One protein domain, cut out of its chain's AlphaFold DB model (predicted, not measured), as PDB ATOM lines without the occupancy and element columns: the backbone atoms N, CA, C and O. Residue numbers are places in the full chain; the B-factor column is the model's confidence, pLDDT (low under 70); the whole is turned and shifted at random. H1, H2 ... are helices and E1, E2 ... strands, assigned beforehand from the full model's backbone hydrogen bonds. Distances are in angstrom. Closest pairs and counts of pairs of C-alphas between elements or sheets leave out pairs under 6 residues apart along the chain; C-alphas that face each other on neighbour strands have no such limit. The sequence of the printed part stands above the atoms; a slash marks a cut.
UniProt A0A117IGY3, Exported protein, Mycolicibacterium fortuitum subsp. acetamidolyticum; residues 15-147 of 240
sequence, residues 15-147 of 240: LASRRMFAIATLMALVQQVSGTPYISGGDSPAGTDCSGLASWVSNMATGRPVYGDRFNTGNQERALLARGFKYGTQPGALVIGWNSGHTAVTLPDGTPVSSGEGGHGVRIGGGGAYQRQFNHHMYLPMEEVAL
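AT A GLANCE: This is residues 15 to 147 of the 240 residues of the protein "Exported protein" of Mycolicibacterium fortuitum subsp. acetamidolyticum (UniProt A0A117IGY3). A small, twisted sheet of four strands, E3, E2, E1 and E4, has two helices, H2 and H3, side by side over one face, while the long helix H1 runs past the E3 edge and packs on H2. Residues 127 to 131, in the long link from E3 to E4, cross the other face. The printed part has 133 residues, with three named helices and then four named strands, in the order H1 H2 H3 E1 E2 E3 E4; the sheet is antiparallel throughout. The class is mixed, helices and strands, with under half of the residues in named elements. The whole is compact, with a radius of gyration of the C-alphas of 13.0 A and spans of 38 by 29 by 25 A.

HOW THE PARTS SIT: H1, residues 15 to 33, and H2, residues 50 to 61, form a helical hairpin: they touch, closest at the C-alphas of Leu 26 and Val 57, 6.8 A apart, and run opposite ways at a shallow tilt of 35.0 degrees, only just short of steep. H1 touches H2 with residues 22 to 30 alone. H3, residues 76 to 81, is close to H2 but not clearly touching; their closest C-alphas, of Ser 58 and Leu 80, are 7.4 A apart. E1, residues 94 to 98, E2, residues 103 to 106, and E3, residues 112 to 114, form a meander, each strand the antiparallel neighbour of the one before. E4, residues 136 to 140, is the antiparallel neighbour of E1, which completes a Greek key of four strands. Within hydrogen-bond range are N 97 and O 104 at 3.1 A, N 113 and O 105 at 2.8 A, and N 96 and O 138 at 2.8 A. H2 and H3 are on the same face of the sheet, in two layers: H2 lies over E2 and E1 at a height of 8.7 A, and H3 over E4 at 9.1 A. H1 only grazes the sheet, with residues 23 to 31. In H1, H2 and H3 every O i to N i+4 pair is within hydrogen-bond range.

IN THESE COORDINATES: H1 begins at C-alpha 15 (73.069, 74.216, -14.712) and is 27.3 A long; H2 is 16.9 A and H3 8.5 A. E1 measures 13.6 A, E2 10.4 A, E3 6.8 A and E4 14.1 A, ending at C-alpha 140 (71.875, 86.711, -6.338).

THE WHOLE: The C-alphas of Leu 15 and Gly 119 are the two farthest apart, at 38.5 A. The printed part has no cut. The links H1 to H2, H2 to H3, H3 to E1 and E3 to E4 are long. The mean pLDDT of the printed part is 92.5, and residues 15 to 16 are under 70.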
ATOM      1  N   LEU A  15      73.415  73.344 -15.839       67.31
ATOM      2  CA  LEU A  15      73.069  74.216 -14.712       67.31
ATOM      3  C   LEU A  15      73.713  73.724 -13.408       67.31
ATOM      4  O   LEU A  15      74.288  74.524 -12.678       67.31
ATOM      5  N   ALA A  16      73.663  72.421 -13.118       68.75
ATOM      6  CA  ALA A  16      74.293  71.865 -11.922       68.75
ATOM      7  C   ALA A  16      75.822  72.062 -11.920       68.75
ATOM      8  O   ALA A  16      76.384  72.454 -10.898       68.75
ATOM      9  N   SER A  17      76.480  71.856 -13.066       74.81
ATOM     10  CA  SER A  17      77.924  72.067 -13.235       74.81
ATOM     11  C   SER A  17      78.319  73.536 -13.041       74.81
ATOM     12  O   SER A  17      79.209  73.840 -12.248       74.81
ATOM     13  N   ARG A  18      77.588  74.467 -13.670       76.00
ATOM     14  CA  ARG A  18      77.835  75.910 -13.537       76.00
ATOM     15  C   ARG A  18      77.654  76.393 -12.100       76.00
ATOM     16  O   ARG A  18      78.471  77.163 -11.605       76.00
ATOM     17  N   ARG A  19      76.621  75.906 -11.407       80.19
ATOM     18  CA  ARG A  19      76.404  76.204  -9.984       80.19
ATOM     19  C   ARG A  19      77.557  75.704  -9.113       80.19
ATOM     20  O   ARG A  19      78.021  76.446  -8.256       80.19
ATOM     21  N   MET A  20      78.033  74.476  -9.334       81.88
ATOM     22  CA  MET A  20      79.161  73.921  -8.575       81.88
ATOM     23  C   MET A  20      80.453  74.697  -8.818       81.88
ATOM     24  O   MET A  20      81.140  75.043  -7.858       81.88
ATOM     25  N   PHE A  21      80.752  75.025 -10.077       82.06
ATOM     26  CA  PHE A  21      81.911  75.844 -10.413       82.06
ATOM     27  C   PHE A  21      81.838  77.204  -9.718       82.06
ATOM     28  O   PHE A  21      82.796  77.620  -9.074       82.06
ATOM     29  N   ALA A  22      80.667  77.842  -9.759       83.62
ATOM     30  CA  ALA A  22      80.461  79.140  -9.151       83.62
ATOM     31  C   ALA A  22      80.647  79.145  -7.628       83.62
ATOM     32  O   ALA A  22      81.332  80.015  -7.088       83.62
ATOM     33  N   ILE A  23      80.096  78.147  -6.934       86.50
ATOM     34  CA  ILE A  23      80.318  77.969  -5.493       86.50
ATOM     35  C   ILE A  23      81.806  77.770  -5.211       86.50
ATOM     36  O   ILE A  23      82.351  78.433  -4.332       86.50
ATOM     37  N   ALA A  24      82.478  76.908  -5.978       86.19
ATOM     38  CA  ALA A  24      83.897  76.636  -5.792       86.19
ATOM     39  C   ALA A  24      84.758  77.893  -5.983       86.19
ATOM     40  O   ALA A  24      85.672  78.119  -5.193       86.19
ATOM     41  N   THR A  25      84.457  78.740  -6.974       89.00
ATOM     42  CA  THR A  25      85.246  79.962  -7.196       89.00
ATOM     43  C   THR A  25      85.028  80.985  -6.079       89.00
ATOM     44  O   THR A  25      86.000  81.542  -5.574       89.00
ATOM     45  N   LEU A  26      83.781  81.196  -5.632       91.44
ATOM     46  CA  LEU A  26      83.487  82.086  -4.500       91.44
ATOM     47  C   LEU A  26      84.157  81.599  -3.212       91.44
ATOM     48  O   LEU A  26      84.761  82.383  -2.481       91.44
ATOM     49  N   MET A  27      84.098  80.292  -2.964       91.00
ATOM     50  CA  MET A  27      84.770  79.671  -1.829       91.00
ATOM     51  C   MET A  27      86.287  79.827  -1.912       91.00
ATOM     52  O   MET A  27      86.907  80.114  -0.890       91.00
ATOM     53  N   ALA A  28      86.889  79.661  -3.092       90.81
ATOM     54  CA  ALA A  28      88.325  79.838  -3.284       90.81
ATOM     55  C   ALA A  28      88.763  81.280  -2.994       90.81
ATOM     56  O   ALA A  28      89.733  81.475  -2.263       90.81
ATOM     57  N   LEU A  29      88.016  82.283  -3.477       91.62
ATOM     58  CA  LEU A  29      88.276  83.685  -3.134       91.62
ATOM     59  C   LEU A  29      88.226  83.889  -1.624       91.62
ATOM     60  O   LEU A  29      89.161  84.433  -1.048       91.62
ATOM     61  N   VAL A  30      87.148  83.449  -0.975       92.38
ATOM     62  CA  VAL A  30      86.962  83.658   0.465       92.38
ATOM     63  C   VAL A  30      88.055  82.970   1.280       92.38
ATOM     64  O   VAL A  30      88.552  83.552   2.240       92.38
ATOM     65  N   GLN A  31      88.469  81.766   0.890       92.31
ATOM     66  CA  GLN A  31      89.599  81.078   1.516       92.31
ATOM     67  C   GLN A  31      90.905  81.854   1.330       92.31
ATOM     68  O   GLN A  31      91.665  81.988   2.283       92.31
ATOM     69  N   GLN A  32      91.141  82.407   0.139       91.75
ATOM     70  CA  GLN A  32      92.329  83.201  -0.161       91.75
ATOM     71  C   GLN A  32      92.388  84.507   0.640       91.75
ATOM     72  O   GLN A  32      93.467  84.901   1.073       91.75
ATOM     73  N   VAL A  33      91.252  85.184   0.830       91.69
ATOM     74  CA  VAL A  33      91.197  86.466   1.556       91.69
ATOM     75  C   VAL A  33      90.938  86.305   3.055       91.69
ATOM     76  O   VAL A  33      90.906  87.289   3.790       91.69
ATOM     77  N   SER A  34      90.737  85.080   3.542       93.19
ATOM     78  CA  SER A  34      90.556  84.830   4.970       93.19
ATOM     79  C   SER A  34      91.815  85.233   5.741       93.19
ATOM     80  O   SER A  34      92.927  84.848   5.393       93.19
ATOM     81  N   GLY A  35      91.641  85.996   6.818       92.62
ATOM     82  CA  GLY A  35      92.732  86.577   7.601       92.62
ATOM     83  C   GLY A  35      93.170  87.971   7.145       92.62
ATOM     84  O   GLY A  35      93.932  88.611   7.870       92.62
ATOM     85  N   THR A  36      92.671  88.487   6.013       94.94
ATOM     86  CA  THR A  36      92.919  89.876   5.601       94.94
ATOM     87  C   THR A  36      92.464  90.847   6.703       94.94
ATOM     88  O   THR A  36      91.313  90.751   7.141       94.94
ATOM     89  N   PRO A  37      93.318  91.785   7.166       95.00
ATOM     90  CA  PRO A  37      92.985  92.698   8.258       95.00
ATOM     91  C   PRO A  37      91.752  93.564   7.997       95.00
ATOM     92  O   PRO A  37      91.457  93.936   6.859       95.00
ATOM     93  N   TYR A  38      91.064  93.956   9.073       95.06
ATOM     94  CA  TYR A  38      90.019  94.968   8.971       95.06
ATOM     95  C   TYR A  38      90.648  96.350   8.799       95.06
ATOM     96  O   TYR A  38      91.346  96.830   9.693       95.06
ATOM     97  N   ILE A  39      90.371  97.007   7.675       95.31
ATOM     98  CA  ILE A  39      90.754  98.401   7.435       95.31
ATOM     99  C   ILE A  39      89.517  99.142   6.957       95.31
ATOM    100  O   ILE A  39      88.952  98.797   5.922       95.31
ATOM    101  N   SER A  40      89.106 100.171   7.703       93.44
ATOM    102  CA  SER A  40      87.993 101.034   7.304       93.44
ATOM    103  C   SER A  40      88.278 101.653   5.940       93.44
ATOM    104  O   SER A  40      89.287 102.327   5.758       93.44
ATOM    105  N   GLY A  41      87.390 101.432   4.980       91.50
ATOM    106  CA  GLY A  41      87.566 101.893   3.614       91.50
ATOM    107  C   GLY A  41      88.529 101.055   2.761       91.50
ATOM    108  O   GLY A  41      88.796 101.443   1.625       91.50
ATOM    109  N   GLY A  42      89.052  99.945   3.283       91.06
ATOM    110  CA  GLY A  42      89.991  99.084   2.574       91.06
ATOM    111  C   GLY A  42      89.349  98.355   1.392       91.06
ATOM    112  O   GLY A  42      88.191  97.946   1.452       91.06
ATOM    113  N   ASP A  43      90.122  98.200   0.320       90.19
ATOM    114  CA  ASP A  43      89.720  97.524  -0.920       90.19
ATOM    115  C   ASP A  43      90.929  96.847  -1.582       90.19
ATOM    116  O   ASP A  43      91.188  96.978  -2.775       90.19
ATOM    117  N   SER A  44      91.749  96.179  -0.770       89.38
ATOM    118  CA  SER A  44      92.933  95.468  -1.249       89.38
ATOM    119  C   SER A  44      93.244  94.241  -0.388       89.38
ATOM    120  O   SER A  44      92.753  94.145   0.739       89.38
ATOM    121  N   PRO A  45      94.140  93.344  -0.840       86.75
ATOM    122  CA  PRO A  45      94.630  92.240  -0.013       86.75
ATOM    123  C   PRO A  45      95.252  92.672   1.328       86.75
ATOM    124  O   PRO A  45      95.291  91.872   2.260       86.75
ATOM    125  N   ALA A  46      95.724  93.921   1.443       89.88
ATOM    126  CA  ALA A  46      96.303  94.457   2.676       89.88
ATOM    127  C   ALA A  46      95.251  94.761   3.759       89.88
ATOM    128  O   ALA A  46      95.595  94.864   4.937       89.88
ATOM    129  N   GLY A  47      93.977  94.894   3.382       92.31
ATOM    130  CA  GLY A  47      92.887  95.096   4.326       92.31
ATOM    131  C   GLY A  47      91.581  95.529   3.675       92.31
ATOM    132  O   GLY A  47      91.566  96.164   2.616       92.31
ATOM    133  N   THR A  48      90.474  95.198   4.340       95.62
ATOM    134  CA  THR A  48      89.116  95.500   3.873       95.62
ATOM    135  C   THR A  48      88.144  95.675   5.022       95.62
ATOM    136  O   THR A  48      88.296  95.054   6.075       95.62
ATOM    137  N   ASP A  49      87.128  96.509   4.823       94.81
ATOM    138  CA  ASP A  49      86.025  96.639   5.769       94.81
ATOM    139  C   ASP A  49      84.900  95.631   5.463       94.81
ATOM    140  O   ASP A  49      84.998  94.795   4.559       94.81
ATOM    141  N   CYS A  50      83.817  95.683   6.240       96.31
ATOM    142  CA  CYS A  50      82.662  94.804   6.050       96.31
ATOM    143  C   CYS A  50      82.067  94.925   4.636       96.31
ATOM    144  O   CYS A  50      81.775  93.922   3.982       96.31
ATOM    145  N   SER A  51      81.943  96.155   4.140       96.56
ATOM    146  CA  SER A  51      81.374  96.454   2.827       96.56
ATOM    147  C   SER A  51      82.329  96.205   1.663       96.56
ATOM    148  O   SER A  51      81.878  95.824   0.584       96.56
ATOM    149  N   GLY A  52      83.637  96.340   1.878       96.38
ATOM    150  CA  GLY A  52      84.673  95.977   0.919       96.38
ATOM    151  C   GLY A  52      84.651  94.478   0.649       96.38
ATOM    152  O   GLY A  52      84.533  94.073  -0.503       96.38
ATOM    153  N   LEU A  53      84.604  93.645   1.694       96.44
ATOM    154  CA  LEU A  53      84.434  92.200   1.527       96.44
ATOM    155  C   LEU A  53      83.137  91.854   0.776       96.44
ATOM    156  O   LEU A  53      83.154  91.043  -0.151       96.44
ATOM    157  N   ALA A  54      82.010  92.473   1.143       97.25
ATOM    158  CA  ALA A  54      80.750  92.261   0.431       97.25
ATOM    159  C   ALA A  54      80.854  92.672  -1.049       97.25
ATOM    160  O   ALA A  54      80.289  92.000  -1.917       97.25
ATOM    161  N   SER A  55      81.614  93.728  -1.348       97.19
ATOM    162  CA  SER A  55      81.895  94.172  -2.715       97.19
ATOM    163  C   SER A  55      82.691  93.137  -3.489       97.19
ATOM    164  O   SER A  55      82.279  92.776  -4.584       97.19
ATOM    165  N   TRP A  56      83.758  92.593  -2.908       96.50
ATOM    166  CA  TRP A  56      84.598  91.576  -3.547       96.50
ATOM    167  C   TRP A  56      83.800  90.350  -3.959       96.50
ATOM    168  O   TRP A  56      83.869  89.914  -5.108       96.50
ATOM    169  N   VAL A  57      82.993  89.828  -3.033       96.31
ATOM    170  CA  VAL A  57      82.165  88.649  -3.292       96.31
ATOM    171  C   VAL A  57      81.100  88.962  -4.348       96.31
ATOM    172  O   VAL A  57      80.899  88.171  -5.265       96.31
ATOM    173  N   SER A  58      80.459  90.134  -4.275       96.75
ATOM    174  CA  SER A  58      79.452  90.559  -5.261       96.75
ATOM    175  C   SER A  58      80.048  90.774  -6.651       96.75
ATOM    176  O   SER A  58      79.437  90.404  -7.652       96.75
ATOM    177  N   ASN A  59      81.235  91.373  -6.722       95.62
ATOM    178  CA  ASN A  59      81.948  91.639  -7.962       95.62
ATOM    179  C   ASN A  59      82.344  90.329  -8.629       95.62
ATOM    180  O   ASN A  59      81.983  90.092  -9.779       95.62
ATOM    181  N   MET A  60      82.978  89.436  -7.870       93.75
ATOM    182  CA  MET A  60      83.343  88.116  -8.358       93.75
ATOM    183  C   MET A  60      82.118  87.344  -8.861       93.75
ATOM    184  O   MET A  60      82.139  86.803  -9.963       93.75
ATOM    185  N   ALA A  61      81.024  87.344  -8.095       93.88
ATOM    186  CA  ALA A  61      79.793  86.662  -8.480       93.88
ATOM    187  C   ALA A  61      79.162  87.222  -9.766       93.88
ATOM    188  O   ALA A  61      78.350  86.556 -10.399       93.88
ATOM    189  N   THR A  62      79.522  88.436 -10.178       92.56
ATOM    190  CA  THR A  62      78.908  89.125 -11.322       92.56
ATOM    191  C   THR A  62      79.898  89.397 -12.447       92.56
ATOM    192  O   THR A  62      79.609  90.190 -13.340       92.56
ATOM    193  N   GLY A  63      81.050  88.715 -12.425       88.88
ATOM    194  CA  GLY A  63      82.068  88.804 -13.474       88.88
ATOM    195  C   GLY A  63      82.804  90.145 -13.509       88.88
ATOM    196  O   GLY A  63      83.342  90.528 -14.543       88.88
ATOM    197  N   ARG A  64      82.800  90.884 -12.397       91.50
ATOM    198  CA  ARG A  64      83.487  92.171 -12.244       91.50
ATOM    199  C   ARG A  64      84.852  91.979 -11.575       91.50
ATOM    200  O   ARG A  64      85.027  91.010 -10.831       91.50
ATOM    201  N   PRO A  65      85.799  92.917 -11.768       90.75
ATOM    202  CA  PRO A  65      87.043  92.934 -11.006       90.75
ATOM    203  C   PRO A  65      86.766  92.896  -9.500       90.75
ATOM    204  O   PRO A  65      85.934  93.652  -9.001       90.75
ATOM    205  N   VAL A  66      87.457  92.008  -8.781       92.25
ATOM    206  CA  VAL A  66      87.257  91.824  -7.334       92.25
ATOM    207  C   VAL A  66      87.486  93.143  -6.590       92.25
ATOM    208  O   VAL A  66      86.635  93.548  -5.800       92.25
ATOM    209  N   TYR A  67      88.583  93.831  -6.913       92.06
ATOM    210  CA  TYR A  67      88.991  95.113  -6.335       92.06
ATOM    211  C   TYR A  67      88.649  96.288  -7.260       92.06
ATOM    212  O   TYR A  67      88.527  96.117  -8.475       92.06
ATOM    213  N   GLY A  68      88.555  97.496  -6.704       88.25
ATOM    214  CA  GLY A  68      88.433  98.747  -7.456       88.25
ATOM    215  C   GLY A  68      87.001  99.149  -7.825       88.25
ATOM    216  O   GLY A  68      86.759 100.323  -8.090       88.25
ATOM    217  N   ASP A  69      86.036  98.223  -7.786       90.44
ATOM    218  CA  ASP A  69      84.595  98.495  -7.951       90.44
ATOM    219  C   ASP A  69      83.847  98.268  -6.626       90.44
ATOM    220  O   ASP A  69      82.940  97.434  -6.521       90.44
ATOM    221  N   ARG A  70      84.292  98.948  -5.562       94.88
ATOM    222  CA  ARG A  70      83.721  98.800  -4.217       94.88
ATOM    223  C   ARG A  70      82.433  99.597  -4.004       94.88
ATOM    224  O   ARG A  70      82.183 100.623  -4.634       94.88
ATOM    225  N   PHE A  71      81.658  99.180  -3.012       96.62
ATOM    226  CA  PHE A  71      80.551  99.931  -2.426       96.62
ATOM    227  C   PHE A  71      80.686 100.015  -0.896       96.62
ATOM    228  O   PHE A  71      81.598  99.443  -0.299       96.62
ATOM    229  N   ASN A  72      79.785 100.767  -0.266       96.62
ATOM    230  CA  ASN A  72      79.641 100.897   1.183       96.62
ATOM    231  C   ASN A  72      78.174 100.699   1.592       96.62
ATOM    232  O   ASN A  72      77.293 100.707   0.736       96.62
ATOM    233  N   THR A  73      77.883 100.549   2.886       95.62
ATOM    234  CA  THR A  73      76.508 100.316   3.381       95.62
ATOM    235  C   THR A  73      75.512 101.399   2.952       95.62
ATOM    236  O   THR A  73      74.340 101.099   2.735       95.62
ATOM    237  N   GLY A  74      75.966 102.643   2.758       95.75
ATOM    238  CA  GLY A  74      75.131 103.769   2.330       95.75
ATOM    239  C   GLY A  74      74.682 103.712   0.866       95.75
ATOM    240  O   GLY A  74      73.656 104.291   0.524       95.75
ATOM    241  N   ASN A  75      75.414 103.015  -0.007       96.62
ATOM    242  CA  ASN A  75      75.042 102.843  -1.418       96.62
ATOM    243  C   ASN A  75      74.877 101.374  -1.846       96.62
ATOM    244  O   ASN A  75      74.638 101.112  -3.029       96.62
ATOM    245  N   GLN A  76      74.978 100.440  -0.899       97.62
ATOM    246  CA  GLN A  76      74.998  98.997  -1.126       97.62
ATOM    247  C   GLN A  76      73.784  98.516  -1.915       97.62
ATOM    248  O   GLN A  76      73.952  97.799  -2.894       97.62
ATOM    249  N   GLU A  77      72.580  98.972  -1.572       98.19
ATOM    250  CA  GLU A  77      71.343  98.592  -2.265       98.19
ATOM    251  C   GLU A  77      71.413  98.851  -3.777       98.19
ATOM    252  O   GLU A  77      71.295  97.938  -4.593       98.19
ATOM    253  N   ARG A  78      71.699 100.102  -4.157       98.12
ATOM    254  CA  ARG A  78      71.843 100.513  -5.558       98.12
ATOM    255  C   ARG A  78      72.938  99.713  -6.258       98.12
ATOM    256  O   ARG A  78      72.796  99.338  -7.421       98.12
ATOM    257  N   ALA A  79      74.043  99.477  -5.560       97.62
ATOM    258  CA  ALA A  79      75.195  98.782  -6.100       97.62
ATOM    259  C   ALA A  79      74.888  97.289  -6.345       97.62
ATOM    260  O   ALA A  79      75.304  96.736  -7.362       97.62
ATOM    261  N   LEU A  80      74.144  96.640  -5.451       98.19
ATOM    262  CA  LEU A  80      73.717  95.250  -5.589       98.19
ATOM    263  C   LEU A  80      72.661  95.092  -6.692       98.19
ATOM    264  O   LEU A  80      72.768  94.179  -7.509       98.19
ATOM    265  N   LEU A  81      71.708  96.020  -6.808       98.00
ATOM    266  CA  LEU A  81      70.744  96.035  -7.919       98.00
ATOM    267  C   LEU A  81      71.438  96.139  -9.284       98.00
ATOM    268  O   LEU A  81      71.131  95.378 -10.198       98.00
ATOM    269  N   ALA A  82      72.436  97.022  -9.414       96.81
ATOM    270  CA  ALA A  82      73.246  97.153 -10.634       96.81
ATOM    271  C   ALA A  82      74.084  95.897 -10.959       96.81
ATOM    272  O   ALA A  82      74.625  95.759 -12.058       96.81
ATOM    273  N   ARG A  83      74.202  94.990  -9.989       95.81
ATOM    274  CA  ARG A  83      74.873  93.693 -10.068       95.81
ATOM    275  C   ARG A  83      73.886  92.531 -10.255       95.81
ATOM    276  O   ARG A  83      74.299  91.382 -10.233       95.81
ATOM    277  N   GLY A  84      72.597  92.812 -10.455       95.88
ATOM    278  CA  GLY A  84      71.568  91.796 -10.699       95.88
ATOM    279  C   GLY A  84      70.990  91.156  -9.435       95.88
ATOM    280  O   GLY A  84      70.191  90.231  -9.534       95.88
ATOM    281  N   PHE A  85      71.344  91.645  -8.244       98.06
ATOM    282  CA  PHE A  85      70.741  91.137  -7.019       98.06
ATOM    283  C   PHE A  85      69.262  91.528  -6.933       98.06
ATOM    284  O   PHE A  85      68.836  92.588  -7.394       98.06
ATOM    285  N   LYS A  86      68.491  90.684  -6.255       98.25
ATOM    286  CA  LYS A  86      67.061  90.847  -5.986       98.25
ATOM    287  C   LYS A  86      66.836  91.062  -4.497       98.25
ATOM    288  O   LYS A  86      67.617  90.589  -3.675       98.25
ATOM    289  N   TYR A  87      65.763  91.758  -4.141       98.44
ATOM    290  CA  TYR A  87      65.385  91.964  -2.742       98.44
ATOM    291  C   TYR A  87      64.994  90.663  -2.043       98.44
ATOM    292  O   TYR A  87      64.316  89.819  -2.622       98.44
ATOM    293  N   GLY A  88      65.361  90.551  -0.767       97.94
ATOM    294  CA  GLY A  88      65.023  89.424   0.095       97.94
ATOM    295  C   GLY A  88      66.145  88.397   0.199       97.94
ATOM    296  O   GLY A  88      67.328  88.717   0.078       97.94
ATOM    297  N   THR A  89      65.766  87.149   0.459       97.62
ATOM    298  CA  THR A  89      66.685  86.020   0.614       97.62
ATOM    299  C   THR A  89      66.165  84.822  -0.170       97.62
ATOM    300  O   THR A  89      64.960  84.675  -0.383       97.62
ATOM    301  N   GLN A  90      67.072  83.952  -0.607       96.00
ATOM    302  CA  GLN A  90      66.711  82.716  -1.288       96.00
ATOM    303  C   GLN A  90      67.663  81.592  -0.860       96.00
ATOM    304  O   GLN A  90      68.881  81.788  -0.884       96.00
ATOM    305  N   PRO A  91      67.150  80.404  -0.491       93.44
ATOM    306  CA  PRO A  91      67.995  79.244  -0.233       93.44
ATOM    307  C   PRO A  91      68.852  78.889  -1.453       93.44
ATOM    308  O   PRO A  91      68.366  78.888  -2.585       93.44
ATOM    309  N   GLY A  92      70.124  78.568  -1.220       92.00
ATOM    310  CA  GLY A  92      71.050  78.204  -2.293       92.00
ATOM    311  C   GLY A  92      71.502  79.373  -3.174       92.00
ATOM    312  O   GLY A  92      72.040  79.126  -4.250       92.00
ATOM    313  N   ALA A  93      71.250  80.620  -2.768       96.25
ATOM    314  CA  ALA A  93      71.726  81.830  -3.435       96.25
ATOM    315  C   ALA A  93      72.856  82.489  -2.633       96.25
ATOM    316  O   ALA A  93      72.994  82.256  -1.434       96.25
ATOM    317  N   LEU A  94      73.628  83.358  -3.286       97.69
ATOM    318  CA  LEU A  94      74.496  84.293  -2.576       97.69
ATOM    319  C   LEU A  94      73.607  85.343  -1.908       97.69
ATOM    320  O   LEU A  94      72.857  86.020  -2.606       97.69
ATOM    321  N   VAL A  95      73.679  85.484  -0.588       98.44
ATOM    322  CA  VAL A  95      72.843  86.419   0.177       98.44
ATOM    323  C   VAL A  95      73.719  87.425   0.903       98.44
ATOM    324  O   VAL A  95      74.746  87.070   1.477       98.44
ATOM    325  N   ILE A  96      73.302  88.686   0.890       98.50
ATOM    326  CA  ILE A  96      73.971  89.782   1.579       98.50
ATOM    327  C   ILE A  96      72.948  90.473   2.466       98.50
ATOM    328  O   ILE A  96      71.901  90.915   1.993       98.50
ATOM    329  N   GLY A  97      73.267  90.540   3.756       98.31
ATOM    330  CA  GLY A  97      72.493  91.254   4.761       98.31
ATOM    331  C   GLY A  97      73.251  92.498   5.195       98.31
ATOM    332  O   GLY A  97      74.484  92.474   5.290       98.31
ATOM    333  N   TRP A  98      72.539  93.598   5.423       98.25
ATOM    334  CA  TRP A  98      73.148  94.821   5.935       98.25
ATOM    335  C   TRP A  98      72.175  95.691   6.734       98.25
ATOM    336  O   TRP A  98      70.957  95.494   6.734       98.25
ATOM    337  N   ASN A  99      72.753  96.649   7.449       96.88
ATOM    338  CA  ASN A  99      72.091  97.804   8.047       96.88
ATOM    339  C   ASN A  99      72.964  99.051   7.805       96.88
ATOM    340  O   ASN A  99      73.892  99.017   6.996       96.88
ATOM    341  N   SER A 100      72.699 100.164   8.494       94.69
ATOM    342  CA  SER A 100      73.449 101.411   8.282       94.69
ATOM    343  C   SER A 100      74.952 101.306   8.583       94.69
ATOM    344  O   SER A 100      75.731 102.062   8.008       94.69
ATOM    345  N   GLY A 101      75.373 100.394   9.467       93.50
ATOM    346  CA  GLY A 101      76.750 100.331   9.970       93.50
ATOM    347  C   GLY A 101      77.511  99.043   9.662       93.50
ATOM    348  O   GLY A 101      78.725  99.007   9.852       93.50
ATOM    349  N   HIS A 102      76.836  97.983   9.218       95.56
ATOM    350  CA  HIS A 102      77.473  96.688   9.015       95.56
ATOM    351  C   HIS A 102      76.816  95.880   7.896       95.56
ATOM    352  O   HIS A 102      75.619  96.006   7.640       95.56
ATOM    353  N   THR A 103      77.604  95.011   7.265       97.62
ATOM    354  CA  THR A 103      77.141  94.031   6.282       97.62
ATOM    355  C   THR A 103      77.928  92.732   6.400       97.62
ATOM    356  O   THR A 103      79.113  92.743   6.738       97.62
ATOM    357  N   ALA A 104      77.271  91.614   6.113       97.56
ATOM    358  CA  ALA A 104      77.916  90.316   6.000       97.56
ATOM    359  C   ALA A 104      77.273  89.490   4.885       97.56
ATOM    360  O   ALA A 104      76.170  89.777   4.406       97.56
ATOM    361  N   VAL A 105      77.987  88.447   4.477       97.88
ATOM    362  CA  VAL A 105      77.650  87.622   3.324       97.88
ATOM    363  C   VAL A 105      77.366  86.196   3.783       97.88
ATOM    364  O   VAL A 105      78.004  85.677   4.698       97.88
ATOM    365  N   THR A 106      76.413  85.540   3.135       97.94
ATOM    366  CA  THR A 106      76.246  84.090   3.193       97.94
ATOM    367  C   THR A 106      76.346  83.535   1.786       97.94
ATOM    368  O   THR A 106      75.600  83.932   0.890       97.94
ATOM    369  N   LEU A 107      77.302  82.634   1.595       96.31
ATOM    370  CA  LEU A 107      77.551  81.977   0.326       96.31
ATOM    371  C   LEU A 107      76.425  80.985  -0.020       96.31
ATOM    372  O   LEU A 107      75.636  80.608   0.851       96.31
ATOM    373  N   PRO A 108      76.337  80.543  -1.285       94.19
ATOM    374  CA  PRO A 108      75.242  79.688  -1.747       94.19
ATOM    375  C   PRO A 108      75.191  78.304  -1.087       94.19
ATOM    376  O   PRO A 108      74.138  77.674  -1.056       94.19
ATOM    377  N   ASP A 109      76.310  77.826  -0.546       91.94
ATOM    378  CA  ASP A 109      76.398  76.602   0.259       91.94
ATOM    379  C   ASP A 109      75.966  76.810   1.727       91.94
ATOM    380  O   ASP A 109      75.938  75.862   2.508       91.94
ATOM    381  N   GLY A 110      75.603  78.040   2.102       94.62
ATOM    382  CA  GLY A 110      75.245  78.435   3.461       94.62
ATOM    383  C   GLY A 110      76.426  78.932   4.295       94.62
ATOM    384  O   GLY A 110      76.209  79.353   5.432       94.62
ATOM    385  N   THR A 111      77.649  78.931   3.759       96.00
ATOM    386  CA  THR A 111      78.844  79.356   4.491       96.00
ATOM    387  C   THR A 111      78.786  80.862   4.796       96.00
ATOM    388  O   THR A 111      78.727  81.677   3.871       96.00
ATOM    389  N   PRO A 112      78.795  81.278   6.076       96.19
ATOM    390  CA  PRO A 112      78.834  82.688   6.441       96.19
ATOM    391  C   PRO A 112      80.249  83.252   6.283       96.19
ATOM    392  O   PRO A 112      81.236  82.590   6.608       96.19
ATOM    393  N   VAL A 113      80.338  84.495   5.815       95.50
ATOM    394  CA  VAL A 113      81.601  85.213   5.623       95.50
ATOM    395  C   VAL A 113      81.419  86.660   6.064       95.50
ATOM    396  O   VAL A 113      80.441  87.319   5.703       95.50
ATOM    397  N   SER A 114      82.360  87.164   6.856       93.06
ATOM    398  CA  SER A 114      82.298  88.514   7.415       93.06
ATOM    399  C   SER A 114      83.680  89.149   7.519       93.06
ATOM    400  O   SER A 114      84.696  88.460   7.561       93.06
ATOM    401  N   SER A 115      83.703  90.479   7.570       93.44
ATOM    402  CA  SER A 115      84.859  91.278   7.976       93.44
ATOM    403  C   SER A 115      84.377  92.304   8.997       93.44
ATOM    404  O   SER A 115      83.312  92.896   8.821       93.44
ATOM    405  N   GLY A 116      85.119  92.498  10.082       88.25
ATOM    406  CA  GLY A 116      84.806  93.457  11.148       88.25
ATOM    407  C   GLY A 116      83.979  92.891  12.298       88.25
ATOM    408  O   GLY A 116      83.870  93.527  13.347       88.25
ATOM    409  N   GLU A 117      83.423  91.687  12.158       86.50
ATOM    410  CA  GLU A 117      82.716  91.033  13.260       86.50
ATOM    411  C   GLU A 117      83.679  90.688  14.401       86.50
ATOM    412  O   GLU A 117      84.693  90.017  14.202       86.50
ATOM    413  N   GLY A 118      83.356  91.144  15.614       81.62
ATOM    414  CA  GLY A 118      84.220  90.966  16.785       81.62
ATOM    415  C   GLY A 118      85.526  91.767  16.723       81.62
ATOM    416  O   GLY A 118      86.441  91.473  17.482       81.62
ATOM    417  N   GLY A 119      85.632  92.753  15.823       81.00
ATOM    418  CA  GLY A 119      86.864  93.522  15.610       81.00
ATOM    419  C   GLY A 119      87.933  92.774  14.808       81.00
ATOM    420  O   GLY A 119      89.084  93.204  14.766       81.00
ATOM    421  N   HIS A 120      87.574  91.653  14.180       88.38
ATOM    422  CA  HIS A 120      88.481  90.853  13.363       88.38
ATOM    423  C   HIS A 120      88.401  91.231  11.882       88.38
ATOM    424  O   HIS A 120      87.437  91.845  11.435       88.38
ATOM    425  N   GLY A 121      89.419  90.842  11.117       92.12
ATOM    426  CA  GLY A 121      89.420  90.946   9.660       92.12
ATOM    427  C   GLY A 121      88.474  89.953   8.979       92.12
ATOM    428  O   GLY A 121      87.545  89.423   9.589       92.12
ATOM    429  N   VAL A 122      88.732  89.688   7.701       95.12
ATOM    430  CA  VAL A 122      87.968  88.726   6.902       95.12
ATOM    431  C   VAL A 122      88.056  87.335   7.520       95.12
ATOM    432  O   VAL A 122      89.145  86.843   7.819       95.12
ATOM    433  N   ARG A 123      86.912  86.671   7.669       93.62
ATOM    434  CA  ARG A 123      86.826  85.305   8.181       93.62
ATOM    435  C   ARG A 123      85.660  84.541   7.573       93.62
ATOM    436  O   ARG A 123      84.611  85.107   7.264       93.62
ATOM    437  N   ILE A 124      85.835  83.228   7.505       94.50
ATOM    438  CA  ILE A 124      84.738  82.271   7.372       94.50
ATOM    439  C   ILE A 124      84.155  82.029   8.767       94.50
ATOM    440  O   ILE A 124      84.896  81.800   9.724       94.50
ATOM    441  N   GLY A 125      82.832  82.077   8.895       89.50
ATOM    442  CA  GLY A 125      82.131  81.946  10.170       89.50
ATOM    443  C   GLY A 125      81.345  83.197  10.564       89.50
ATOM    444  O   GLY A 125      81.271  84.185   9.831       89.50
ATOM    445  N   GLY A 126      80.753  83.149  11.757       87.44
ATOM    446  CA  GLY A 126      79.848  84.190  12.246       87.44
ATOM    447  C   GLY A 126      78.399  83.954  11.824       87.44
ATOM    448  O   GLY A 126      78.012  82.834  11.492       87.44
ATOM    449  N   GLY A 127      77.581  85.006  11.885       90.25
ATOM    450  CA  GLY A 127      76.151  84.908  11.566       90.25
ATOM    451  C   GLY A 127      75.818  85.095  10.083       90.25
ATOM    452  O   GLY A 127      74.689  84.822   9.678       90.25
ATOM    453  N   GLY A 128      76.783  85.562   9.278       95.31
ATOM    454  CA  GLY A 128      76.591  85.836   7.853       95.31
ATOM    455  C   GLY A 128      75.452  86.824   7.609       95.31
ATOM    456  O   GLY A 128      75.129  87.631   8.478       95.31
ATOM    457  N   ALA A 129      74.808  86.732   6.449       97.31
ATOM    458  CA  ALA A 129      73.717  87.614   6.048       97.31
ATOM    459  C   ALA A 129      72.441  87.482   6.900       97.31
ATOM    460  O   ALA A 129      71.564  88.322   6.779       97.31
ATOM    461  N   TYR A 130      72.318  86.464   7.756       97.00
ATOM    462  CA  TYR A 130      71.091  86.169   8.511       97.00
ATOM    463  C   TYR A 130      71.123  86.648   9.968       97.00
ATOM    464  O   TYR A 130      70.339  86.202  10.811       97.00
ATOM    465  N   GLN A 131      72.042  87.551  10.301       95.25
ATOM    466  CA  GLN A 131      72.076  88.148  11.628       95.25
ATOM    467  C   GLN A 131      70.839  89.006  11.882       95.25
ATOM    468  O   GLN A 131      70.439  89.810  11.048       95.25
ATOM    469  N   ARG A 132      70.291  88.917  13.099       95.88
ATOM    470  CA  ARG A 132      69.081  89.661  13.502       95.88
ATOM    471  C   ARG A 132      69.206  91.184  13.393       95.88
ATOM    472  O   ARG A 132      68.190  91.866  13.385       95.88
ATOM    473  N   GLN A 133      70.428  91.713  13.362       95.31
ATOM    474  CA  GLN A 133      70.693  93.148  13.251       95.31
ATOM    475  C   GLN A 133      70.484  93.709  11.839       95.31
ATOM    476  O   GLN A 133      70.424  94.928  11.678       95.31
ATOM    477  N   PHE A 134      70.429  92.853  10.816       97.50
ATOM    478  CA  PHE A 134      70.248  93.296   9.443       97.50
ATOM    479  C   PHE A 134      68.770  93.482   9.139       97.50
ATOM    480  O   PHE A 134      67.944  92.600   9.361       97.50
ATOM    481  N   ASN A 135      68.444  94.665   8.634       97.69
ATOM    482  CA  ASN A 135      67.100  95.058   8.225       97.69
ATOM    483  C   ASN A 135      66.956  95.109   6.698       97.69
ATOM    484  O   ASN A 135      65.836  95.192   6.200       97.69
ATOM    485  N   HIS A 136      68.058  94.978   5.957       98.25
ATOM    486  CA  HIS A 136      68.065  94.852   4.508       98.25
ATOM    487  C   HIS A 136      68.725  93.547   4.085       98.25
ATOM    488  O   HIS A 136      69.728  93.126   4.662       98.25
ATOM    489  N   HIS A 137      68.148  92.917   3.064       98.62
ATOM    490  CA  HIS A 137      68.666  91.689   2.483       98.62
ATOM    491  C   HIS A 137      68.476  91.713   0.975       98.62
ATOM    492  O   HIS A 137      67.416  92.111   0.478       98.62
ATOM    493  N   MET A 138      69.493  91.249   0.263       98.75
ATOM    494  CA  MET A 138      69.426  90.988  -1.162       98.75
ATOM    495  C   MET A 138      70.155  89.697  -1.493       98.75
ATOM    496  O   MET A 138      71.087  89.293  -0.795       98.75
ATOM    497  N   TYR A 139      69.748  89.064  -2.585       98.44
ATOM    498  CA  TYR A 139      70.318  87.807  -3.033       98.44
ATOM    499  C   TYR A 139      70.590  87.795  -4.533       98.44
ATOM    500  O   TYR A 139      69.892  88.446  -5.307       98.44
ATOM    501  N   LEU A 140      71.583  87.011  -4.942       97.00
ATOM    502  CA  LEU A 140      71.875  86.711  -6.338       97.00
ATOM    503  C   LEU A 140      71.639  85.210  -6.585       97.00
ATOM    504  O   LEU A 140      72.346  84.381  -5.997       97.00
ATOM    505  N   PRO A 141      70.647  84.835  -7.418       92.88
ATOM    506  CA  PRO A 141      70.446  83.453  -7.839       92.88
ATOM    507  C   PRO A 141      71.700  82.877  -8.492       92.88
ATOM    508  O   PRO A 141      72.396  83.560  -9.239       92.88
ATOM    509  N   MET A 142      71.963  81.589  -8.283       85.62
ATOM    510  CA  MET A 142      73.161  80.957  -8.841       85.62
ATOM    511  C   MET A 142      73.164  80.855 -10.367       85.62
ATOM    512  O   MET A 142      74.223  80.731 -10.971       85.62
ATOM    513  N   GLU A 143      71.998  80.918 -11.005       80.56
ATOM    514  CA  GLU A 143      71.872  81.043 -12.457       80.56
ATOM    515  C   GLU A 143      72.383  82.383 -12.985       80.56
ATOM    516  O   GLU A 143      72.806  82.470 -14.136       80.56
ATOM    517  N   GLU A 144      72.335  83.418 -12.149       79.38
ATOM    518  CA  GLU A 144      72.710  84.790 -12.487       79.38
ATOM    519  C   GLU A 144      74.170  85.082 -12.123       79.38
ATOM    520  O   GLU A 144      74.705  86.122 -12.502       79.38
ATOM    521  N   VAL A 145      74.848  84.136 -11.461       81.75
ATOM    522  CA  VAL A 145      76.289  84.214 -11.231       81.75
ATOM    523  C   VAL A 145      77.022  84.119 -12.573       81.75
ATOM    524  O   VAL A 145      76.927  83.126 -13.310       81.75
ATOM    525  N   ALA A 146      77.749  85.182 -12.899       78.00
ATOM    526  CA  ALA A 146      78.421  85.398 -14.177       78.00
ATOM    527  C   ALA A 146      79.934  85.164 -14.058       78.00
ATOM    528  O   ALA A 146      80.746  86.008 -14.424       78.00
ATOM    529  N   LEU A 147      80.313  84.010 -13.510       71.00
ATOM    530  CA  LEU A 147      81.709  83.578 -13.476       71.00
ATOM    531  C   LEU A 147      82.131  83.040 -14.852       71.00
ATOM    532  O   LEU A 147      81.289  82.451 -15.538       71.00
TER     533      LEU A 147